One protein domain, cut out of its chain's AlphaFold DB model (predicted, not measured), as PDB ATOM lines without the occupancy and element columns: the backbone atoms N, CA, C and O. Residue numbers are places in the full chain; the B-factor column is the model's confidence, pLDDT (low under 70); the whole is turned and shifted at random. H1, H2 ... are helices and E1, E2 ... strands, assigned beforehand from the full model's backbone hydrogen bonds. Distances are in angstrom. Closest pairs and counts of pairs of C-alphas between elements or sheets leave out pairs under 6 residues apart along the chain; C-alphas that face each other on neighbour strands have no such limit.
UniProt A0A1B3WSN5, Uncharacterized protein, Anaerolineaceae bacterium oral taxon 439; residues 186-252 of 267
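This is residues 186 to 252 of the 267 residues of an uncharacterized protein of Anaerolineaceae bacterium oral taxon 439 (UniProt A0A1B3WSN5). A long, two-stranded hairpin, E1 and E2, makes the long axis of a rod, with H1 packed on E1 and H3 packed on E2; short H2 makes a corner with H1. The loop of residues 213 to 222 lies at one end of the rod, and residues 232 to 238, the link from E2 to H3, lie at the other. The printed part has 67 residues, with three named helices and two named strands in the order H1, H2, E1, E2, H3; the sheet, E1 - E2, is antiparallel and the class is mixed, helices and strands. The whole is only just loose, close to compact, with a radius of gyration of the C-alphas of 13.5 A, and the C-alphas span 46 by 19 by 15 A.

H1, residues 186 to 195, and H2, residues 197 to 201, touch only at the corner by their tight link, and only just, with 3 pairs of C-alphas within 8 A; the closest are those of Phe 193 and Ala 199, 5.9 A apart. The closest C-alphas of H1 and E1, residues 205 to 212, are those of Cys 186 and Cys 208, 5.5 A apart. E1 and E2, residues 223 to 231, form a hairpin, antiparallel with 158 degrees between their directions. Within hydrogen-bond range are N 207 and O 228, 2.8 A, and N 226 and O 209, 2.8 A. H2 and E2 are apart. The closest C-alphas of E2 and H3, residues 239 to 251, are those of Leu 229 and His 243, 6.7 A apart. E1 and H3 are apart, but only just, their closest C-alphas being 8.1 A apart. H3 only just touches H1, with its residues 249 to 250 alone and 3 pairs of C-alphas within 8 A; the closest are those of Ile 189 and Glu 250, 6.8 A apart. The two helices run opposite ways at a steep tilt of 64 degrees. H2 and H3 are close but not clearly touching, the closest C-alphas being those of Ala 199 and Leu 245, 7.4 A apart. In H1, H2 and H3 every O i to N i+4 pair is within hydrogen-bond range.

H1, 14.2 A long from first to last C-alpha, begins at C-alpha 186 (112.679, 163.321, 175.747). H2 measures 6.0 A, E1 23.6 A and E2 24.5 A; C-alpha 223, the first of E2, is at (107.665, 168.930, 180.901). H3 measures 18.2 A and ends at C-alpha 251 (103.183, 154.191, 176.113).

The C-alphas of Pro 216 and Thr 235 are the two farthest apart, at 45.6 A. The printed part has no cut, and no link is long. Mean pLDDT of the printed part is 89.0; residues 213 to 222 are under 70.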
ATOM      1  N   CYS A 186     112.224 163.684 177.087       89.88
ATOM      2  CA  CYS A 186     112.679 163.321 175.747       89.88
ATOM      3  C   CYS A 186     113.994 162.546 175.736       89.88
ATOM      4  O   CYS A 186     114.186 161.724 174.845       89.88
ATOM      5  N   GLU A 187     114.894 162.798 176.684       90.25
ATOM      6  CA  GLU A 187     116.125 162.016 176.817       90.25
ATOM      7  C   GLU A 187     115.785 160.555 177.112       90.25
ATOM      8  O   GLU A 187     116.237 159.670 176.389       90.25
ATOM      9  N   GLU A 188     114.883 160.321 178.069       89.12
ATOM     10  CA  GLU A 188     114.401 158.976 178.374       89.12
ATOM     11  C   GLU A 188     113.726 158.328 177.158       89.12
ATOM     12  O   GLU A 188     114.120 157.258 176.702       89.12
ATOM     13  N   ILE A 189     112.745 158.995 176.545       91.56
ATOM     14  CA  ILE A 189     112.066 158.416 175.382       91.56
ATOM     15  C   ILE A 189     113.065 158.009 174.290       91.56
ATOM     16  O   ILE A 189     112.984 156.895 173.773       91.56
ATOM     17  N   LEU A 190     114.030 158.866 173.952       94.19
ATOM     18  CA  LEU A 190     115.025 158.547 172.930       94.19
ATOM     19  C   LEU A 190     115.901 157.345 173.324       94.19
ATOM     20  O   LEU A 190     116.184 156.506 172.465       94.19
ATOM     21  N   GLU A 191     116.286 157.220 174.596       93.12
ATOM     22  CA  GLU A 191     117.015 156.049 175.101       93.12
ATOM     23  C   GLU A 191     116.188 154.763 175.000       93.12
ATOM     24  O   GLU A 191     116.711 153.732 174.559       93.12
ATOM     25  N   ARG A 192     114.885 154.817 175.300       94.12
ATOM     26  CA  ARG A 192     113.989 153.659 175.160       94.12
ATOM     27  C   ARG A 192     113.927 153.168 173.719       94.12
ATOM     28  O   ARG A 192     114.085 151.979 173.466       94.12
ATOM     29  N   PHE A 193     113.784 154.064 172.741       96.19
ATOM     30  CA  PHE A 193     113.815 153.665 171.328       96.19
ATOM     31  C   PHE A 193     115.178 153.101 170.902       96.19
ATOM     32  O   PHE A 193     115.223 152.131 170.144       96.19
ATOM     33  N   ALA A 194     116.281 153.669 171.396       95.94
ATOM     34  CA  ALA A 194     117.631 153.212 171.064       95.94
ATOM     35  C   ALA A 194     117.973 151.831 171.658       95.94
ATOM     36  O   ALA A 194     118.759 151.086 171.070       95.94
ATOM     37  N   SER A 195     117.383 151.485 172.803       96.25
ATOM     38  CA  SER A 195     117.594 150.219 173.516       96.25
ATOM     39  C   SER A 195     116.524 149.157 173.227       96.25
ATOM     40  O   SER A 195     116.696 147.994 173.601       96.25
ATOM     41  N   ASN A 196     115.446 149.504 172.519       97.56
ATOM     42  CA  ASN A 196     114.388 148.563 172.169       97.56
ATOM     43  C   ASN A 196     114.756 147.723 170.934       97.56
ATOM     44  O   ASN A 196     114.874 148.237 169.819       97.56
ATOM     45  N   GLN A 197     114.853 146.401 171.100       96.19
ATOM     46  CA  GLN A 197     115.198 145.480 170.007       96.19
ATOM     47  C   GLN A 197     114.271 145.603 168.788       96.19
ATOM     48  O   GLN A 197     114.734 145.521 167.649       96.19
ATOM     49  N   ARG A 198     112.960 145.788 169.008       96.25
ATOM     50  CA  ARG A 198     111.969 145.881 167.923       96.25
ATOM     51  C   ARG A 198     112.135 147.189 167.153       96.25
ATOM     52  O   ARG A 198     112.063 147.168 165.928       96.25
ATOM     53  N   ALA A 199     112.388 148.301 167.847       97.31
ATOM     54  CA  ALA A 199     112.657 149.587 167.203       97.31
ATOM     55  C   ALA A 199     113.935 149.538 166.361       97.31
ATOM     56  O   ALA A 199     113.908 149.901 165.185       97.31
ATOM     57  N   VAL A 200     115.024 149.018 166.937       97.12
ATOM     58  CA  VAL A 200     116.317 148.885 166.254       97.12
ATOM     59  C   VAL A 200     116.199 147.986 165.024       97.12
ATOM     60  O   VAL A 200     116.651 148.361 163.944       97.12
ATOM     61  N   ALA A 201     115.549 146.824 165.152       96.31
ATOM     62  CA  ALA A 201     115.378 145.881 164.046       96.31
ATOM     63  C   ALA A 201     114.546 146.449 162.886       96.31
ATOM     64  O   ALA A 201     114.785 146.097 161.734       96.31
ATOM     65  N   ALA A 202     113.587 147.329 163.178       97.06
ATOM     66  CA  ALA A 202     112.762 147.990 162.172       97.06
ATOM     67  C   ALA A 202     113.314 149.357 161.721       97.06
ATOM     68  O   ALA A 202     112.642 150.082 160.986       97.06
ATOM     69  N   GLY A 203     114.529 149.720 162.151       96.69
ATOM     70  CA  GLY A 203     115.177 150.975 161.772       96.69
ATOM     71  C   GLY A 203     114.387 152.218 162.185       96.69
ATOM     72  O   GLY A 203     114.464 153.235 161.492       96.69
ATOM     73  N   LEU A 204     113.592 152.136 163.261       97.31
ATOM     74  CA  LEU A 204     112.815 153.271 163.754       97.31
ATOM     75  C   LEU A 204     113.763 154.374 164.222       97.31
ATOM     76  O   LEU A 204     114.641 154.153 165.052       97.31
ATOM     77  N   ASN A 205     113.532 155.579 163.718       95.50
ATOM     78  CA  ASN A 205     114.122 156.803 164.228       95.50
ATOM     79  C   ASN A 205     112.990 157.759 164.586       95.50
ATOM     80  O   ASN A 205     112.089 157.997 163.771       95.50
ATOM     81  N   VAL A 206     113.042 158.303 165.794       95.94
ATOM     82  CA  VAL A 206     112.010 159.190 166.316       95.94
ATOM     83  C   VAL A 206     112.614 160.519 166.740       95.94
ATOM     84  O   VAL A 206     113.721 160.584 167.270       95.94
ATOM     85  N   GLY A 207     111.863 161.585 166.510       95.19
ATOM     86  CA  GLY A 207     112.093 162.878 167.130       95.19
ATOM     87  C   GLY A 207     111.255 163.003 168.396       95.19
ATOM     88  O   GLY A 207     110.174 162.422 168.490       95.19
ATOM     89  N   CYS A 208     111.723 163.804 169.347       93.62
ATOM     90  CA  CYS A 208     110.973 164.131 170.551       93.62
ATOM     91  C   CYS A 208     111.017 165.640 170.804       93.62
ATOM     92  O   CYS A 208     112.068 166.261 170.637       93.62
ATOM     93  N   ASN A 209     109.880 166.236 171.172       91.00
ATOM     94  CA  ASN A 209     109.819 167.625 171.634       91.00
ATOM     95  C   ASN A 209     109.243 167.689 173.043       91.00
ATOM     96  O   ASN A 209     108.234 167.040 173.316       91.00
ATOM     97  N   GLU A 210     109.831 168.541 173.878       87.56
ATOM     98  CA  GLU A 210     109.332 168.838 175.218       87.56
ATOM     99  C   GLU A 210     108.527 170.135 175.221       87.56
ATOM    100  O   GLU A 210     108.942 171.152 174.656       87.56
ATOM    101  N   THR A 211     107.390 170.116 175.902       82.56
ATOM    102  CA  THR A 211     106.604 171.308 176.214       82.56
ATOM    103  C   THR A 211     106.482 171.445 177.723       82.56
ATOM    104  O   THR A 211     106.150 170.457 178.372       82.56
ATOM    105  N   PRO A 212     106.720 172.635 178.306       78.12
ATOM    106  CA  PRO A 212     106.483 172.846 179.726       78.12
ATOM    107  C   PRO A 212     105.045 172.466 180.070       78.12
ATOM    108  O   PRO A 212     104.118 172.926 179.396       78.12
ATOM    109  N   ASN A 213     104.860 171.652 181.100       69.31
ATOM    110  CA  ASN A 213     103.531 171.383 181.620       69.31
ATOM    111  C   ASN A 213     103.187 172.404 182.710       69.31
ATOM    112  O   ASN A 213     104.039 173.119 183.241       69.31
ATOM    113  N   GLY A 214     101.896 172.553 182.995       66.69
ATOM    114  CA  GLY A 214     101.402 173.543 183.955       66.69
ATOM    115  C   GLY A 214     101.708 173.203 185.416       66.69
ATOM    116  O   GLY A 214     101.122 173.832 186.301       66.69
ATOM    117  N   ASN A 215     102.555 172.205 185.679       68.75
ATOM    118  CA  ASN A 215     102.790 171.715 187.022       68.75
ATOM    119  C   ASN A 215     103.625 172.718 187.833       68.75
ATOM    120  O   ASN A 215     104.596 173.293 187.327       68.75
ATOM    121  N   PRO A 216     103.260 172.969 189.103       63.00
ATOM    122  CA  PRO A 216     104.079 173.773 189.994       63.00
ATOM    123  C   PRO A 216     105.485 173.171 190.142       63.00
ATOM    124  O   PRO A 216     105.618 171.946 190.173       63.00
ATOM    125  N   PRO A 217     106.532 173.996 190.323       58.59
ATOM    126  CA  PRO A 217     107.860 173.491 190.653       58.59
ATOM    127  C   PRO A 217     107.805 172.562 191.876       58.59
ATOM    128  O   PRO A 217     107.316 172.967 192.932       58.59
ATOM    129  N   GLY A 218     108.311 171.335 191.731       59.28
ATOM    130  CA  GLY A 218     108.337 170.327 192.798       59.28
ATOM    131  C   GLY A 218     107.121 169.396 192.859       59.28
ATOM    132  O   GLY A 218     107.054 168.580 193.773       59.28
ATOM    133  N   ILE A 219     106.179 169.497 191.917       57.81
ATOM    134  CA  ILE A 219     105.101 168.521 191.725       57.81
ATOM    135  C   ILE A 219     105.292 167.919 190.333       57.81
ATOM    136  O   ILE A 219     104.955 168.566 189.347       57.81
ATOM    137  N   ASP A 220     105.822 166.695 190.271       60.66
ATOM    138  CA  ASP A 220     106.001 165.921 189.032       60.66
ATOM    139  C   ASP A 220     106.990 166.542 188.012       60.66
ATOM    140  O   ASP A 220     107.577 167.610 188.240       60.66
ATOM    141  N   PHE A 221     107.213 165.868 186.879       60.69
ATOM    142  CA  PHE A 221     108.018 166.418 185.783       60.69
ATOM    143  C   PHE A 221     107.432 167.759 185.332       60.69
ATOM    144  O   PHE A 221     106.220 167.890 185.210       60.69
ATOM    145  N   SER A 222     108.274 168.760 185.056       66.56
ATOM    146  CA  SER A 222     107.830 170.086 184.573       66.56
ATOM    147  C   SER A 222     107.605 170.151 183.055       66.56
ATOM    148  O   SER A 222     107.360 171.228 182.509       66.56
ATOM    149  N   PHE A 223     107.735 169.022 182.357       71.62
ATOM    150  CA  PHE A 223     107.665 168.930 180.901       71.62
ATOM    151  C   PHE A 223     106.875 167.691 180.472       71.62
ATOM    152  O   PHE A 223     106.999 166.628 181.069       71.62
ATOM    153  N   GLU A 224     106.092 167.839 179.410       75.75
ATOM    154  CA  GLU A 224     105.487 166.749 178.645       75.75
ATOM    155  C   GLU A 224     106.306 166.516 177.373       75.75
ATOM    156  O   GLU A 224     106.718 167.477 176.718       75.75
ATOM    157  N   SER A 225     106.538 165.255 177.012       83.00
ATOM    158  CA  SER A 225     107.171 164.871 175.751       83.00
ATOM    159  C   SER A 225     106.127 164.566 174.675       83.00
ATOM    160  O   SER A 225     105.012 164.131 174.948       83.00
ATOM    161  N   SER A 226     106.496 164.804 173.417       87.12
ATOM    162  CA  SER A 226     105.718 164.409 172.242       87.12
ATOM    163  C   SER A 226     106.623 163.728 171.227       87.12
ATOM    164  O   SER A 226     107.631 164.306 170.799       87.12
ATOM    165  N   VAL A 227     106.268 162.504 170.838       91.94
ATOM    166  CA  VAL A 227     107.083 161.673 169.948       91.94
ATOM    167  C   VAL A 227     106.601 161.784 168.506       91.94
ATOM    168  O   VAL A 227     105.406 161.833 168.208       91.94
ATOM    169  N   ARG A 228     107.552 161.842 167.574       94.56
ATOM    170  CA  ARG A 228     107.308 161.881 166.132       94.56
ATOM    171  C   ARG A 228     108.114 160.795 165.443       94.56
ATOM    172  O   ARG A 228     109.329 160.750 165.588       94.56
ATOM    173  N   LEU A 229     107.460 160.006 164.595       96.12
ATOM    174  CA  LEU A 229     108.151 159.082 163.699       96.12
ATOM    175  C   LEU A 229     108.855 159.866 162.583       96.12
ATOM    176  O   LEU A 229     108.184 160.450 161.726       96.12
ATOM    177  N   ASP A 230     110.186 159.857 162.588       95.75
ATOM    178  CA  ASP A 230     111.006 160.536 161.583       95.75
ATOM    179  C   ASP A 230     111.382 159.582 160.439       95.75
ATOM    180  O   ASP A 230     111.239 159.945 159.270       95.75
ATOM    181  N   LEU A 231     111.830 158.358 160.753       95.94
ATOM    182  CA  LEU A 231     112.217 157.333 159.771       95.94
ATOM    183  C   LEU A 231     111.887 155.915 160.267       95.94
ATOM    184  O   LEU A 231     111.774 155.679 161.467       95.94
ATOM    185  N   PHE A 232     111.742 154.977 159.330       97.62
ATOM    186  CA  PHE A 232     111.630 153.534 159.572       97.62
ATOM    187  C   PHE A 232     112.075 152.763 158.318       97.62
ATOM    188  O   PHE A 232     112.127 153.335 157.224       97.62
ATOM    189  N   ASP A 233     112.385 151.474 158.459       96.88
ATOM    190  CA  ASP A 233     112.674 150.593 157.326       96.88
ATOM    191  C   ASP A 233     111.369 150.073 156.696       96.88
ATOM    192  O   ASP A 233     110.702 149.181 157.232       96.88
ATOM    193  N   GLU A 234     111.016 150.618 155.527       95.94
ATOM    194  CA  GLU A 234     109.821 150.231 154.761       95.94
ATOM    195  C   GLU A 234     109.841 148.772 154.274       95.94
ATOM    196  O   GLU A 234     108.803 148.243 153.870       95.94
ATOM    197  N   THR A 235     110.999 148.103 154.297       96.81
ATOM    198  CA  THR A 235     111.100 146.672 153.972       96.81
ATOM    199  C   THR A 235     110.722 145.770 155.147       96.81
ATOM    200  O   THR A 235     110.392 144.604 154.926       96.81
ATOM    201  N   VAL A 236     110.732 146.305 156.374       96.56
ATOM    202  CA  VAL A 236     110.417 145.575 157.610       96.56
ATOM    203  C   VAL A 236     108.992 145.864 158.071       96.56
ATOM    204  O   VAL A 236     108.263 144.932 158.404       96.56
ATOM    205  N   LEU A 237     108.586 147.138 158.083       96.75
ATOM    206  CA  LEU A 237     107.269 147.573 158.548       96.75
ATOM    207  C   LEU A 237     106.602 148.495 157.534       96.75
ATOM    208  O   LEU A 237     107.241 149.330 156.899       96.75
ATOM    209  N   THR A 238     105.277 148.430 157.454       97.50
ATOM    210  CA  THR A 238     104.491 149.509 156.852       97.50
ATOM    211  C   THR A 238     104.497 150.748 157.749       97.50
ATOM    212  O   THR A 238     104.694 150.667 158.963       97.50
ATOM    213  N   LYS A 239     104.164 151.917 157.188       96.56
ATOM    214  CA  LYS A 239     104.025 153.163 157.966       96.56
ATOM    215  C   LYS A 239     103.057 153.030 159.149       96.56
ATOM    216  O   LYS A 239     103.296 153.609 160.205       96.56
ATOM    217  N   GLN A 240     101.957 152.295 158.972       97.44
ATOM    218  CA  GLN A 240     100.974 152.081 160.034       97.44
ATOM    219  C   GLN A 240     101.545 151.206 161.155       97.44
ATOM    220  O   GLN A 240     101.332 151.505 162.327       97.44
ATOM    221  N   GLU A 241     102.285 150.154 160.811       97.81
ATOM    222  CA  GLU A 241     102.927 149.282 161.796       97.81
ATOM    223  C   GLU A 241     104.068 149.989 162.527       97.81
ATOM    224  O   GLU A 241     104.166 149.852 163.742       97.81
ATOM    225  N   ALA A 242     104.871 150.797 161.827       97.56
ATOM    226  CA  ALA A 242     105.915 151.615 162.438       97.56
ATOM    227  C   ALA A 242     105.326 152.634 163.425       97.56
ATOM    228  O   ALA A 242     105.817 152.775 164.541       97.56
ATOM    229  N   HIS A 243     104.223 153.295 163.054       96.75
ATOM    230  CA  HIS A 243     103.523 154.204 163.961       96.75
ATOM    231  C   HIS A 243     102.909 153.468 165.157       96.75
ATOM    232  O   HIS A 243     102.931 153.985 166.269       96.75
ATOM    233  N   ARG A 244     102.362 152.262 164.960       97.00
ATOM    234  CA  ARG A 244     101.842 151.450 166.068       97.00
ATOM    235  C   ARG A 244     102.964 151.046 167.026       97.00
ATOM    236  O   ARG A 244     102.803 151.228 168.223       97.00
ATOM    237  N   LEU A 245     104.094 150.567 166.506       96.81
ATOM    238  CA  LEU A 245     105.262 150.218 167.316       96.81
ATOM    239  C   LEU A 245     105.795 151.430 168.091       96.81
ATOM    240  O   LEU A 245     106.132 151.299 169.261       96.81
ATOM    241  N   MET A 246     105.832 152.608 167.463       96.94
ATOM    242  CA  MET A 246     106.201 153.849 168.142       96.94
ATOM    243  C   MET A 246     105.291 154.125 169.341       96.94
ATOM    244  O   MET A 246     105.799 154.340 170.434       96.94
ATOM    245  N   LEU A 247     103.970 154.061 169.155       95.50
ATOM    246  CA  LEU A 247     103.011 154.279 170.241       95.50
ATOM    247  C   LEU A 247     103.105 153.206 171.337       95.50
ATOM    248  O   LEU A 247     102.963 153.527 172.511       95.50
ATOM    249  N   GLU A 248     103.346 151.942 170.972       94.81
ATOM    250  CA  GLU A 248     103.566 150.854 171.937       94.81
ATOM    251  C   GLU A 248     104.770 151.167 172.839       94.81
ATOM    252  O   GLU A 248     104.648 151.118 174.061       94.81
ATOM    253  N   ILE A 249     105.911 151.548 172.253       95.31
ATOM    254  CA  ILE A 249     107.121 151.895 173.012       95.31
ATOM    255  C   ILE A 249     106.882 153.158 173.840       95.31
ATOM    256  O   ILE A 249     107.115 153.138 175.044       95.31
ATOM    257  N   GLU A 250     106.363 154.226 173.234       92.94
ATOM    258  CA  GLU A 250     106.064 155.492 173.916       92.94
ATOM    259  C   GLU A 250     105.161 155.286 175.135       92.94
ATOM    260  O   GLU A 250     105.466 155.818 176.199       92.94
ATOM    261  N   SER A 251     104.115 154.458 175.011       92.38
ATOM    262  CA  SER A 251     103.183 154.191 176.113       92.38
ATOM    263  C   SER A 251     103.873 153.639 177.357       92.38
ATOM    264  O   SER A 251     103.429 153.919 178.464       92.38
ATOM    265  N   GLY A 252     104.944 152.856 177.174       93.62
ATOM    266  CA  GLY A 252     105.630 152.195 178.276       93.62
ATOM    267  C   GLY A 252     104.736 151.240 179.057       93.62
ATOM    268  O   GLY A 252     105.000 151.037 180.227       93.62
TER     269      GLY A 252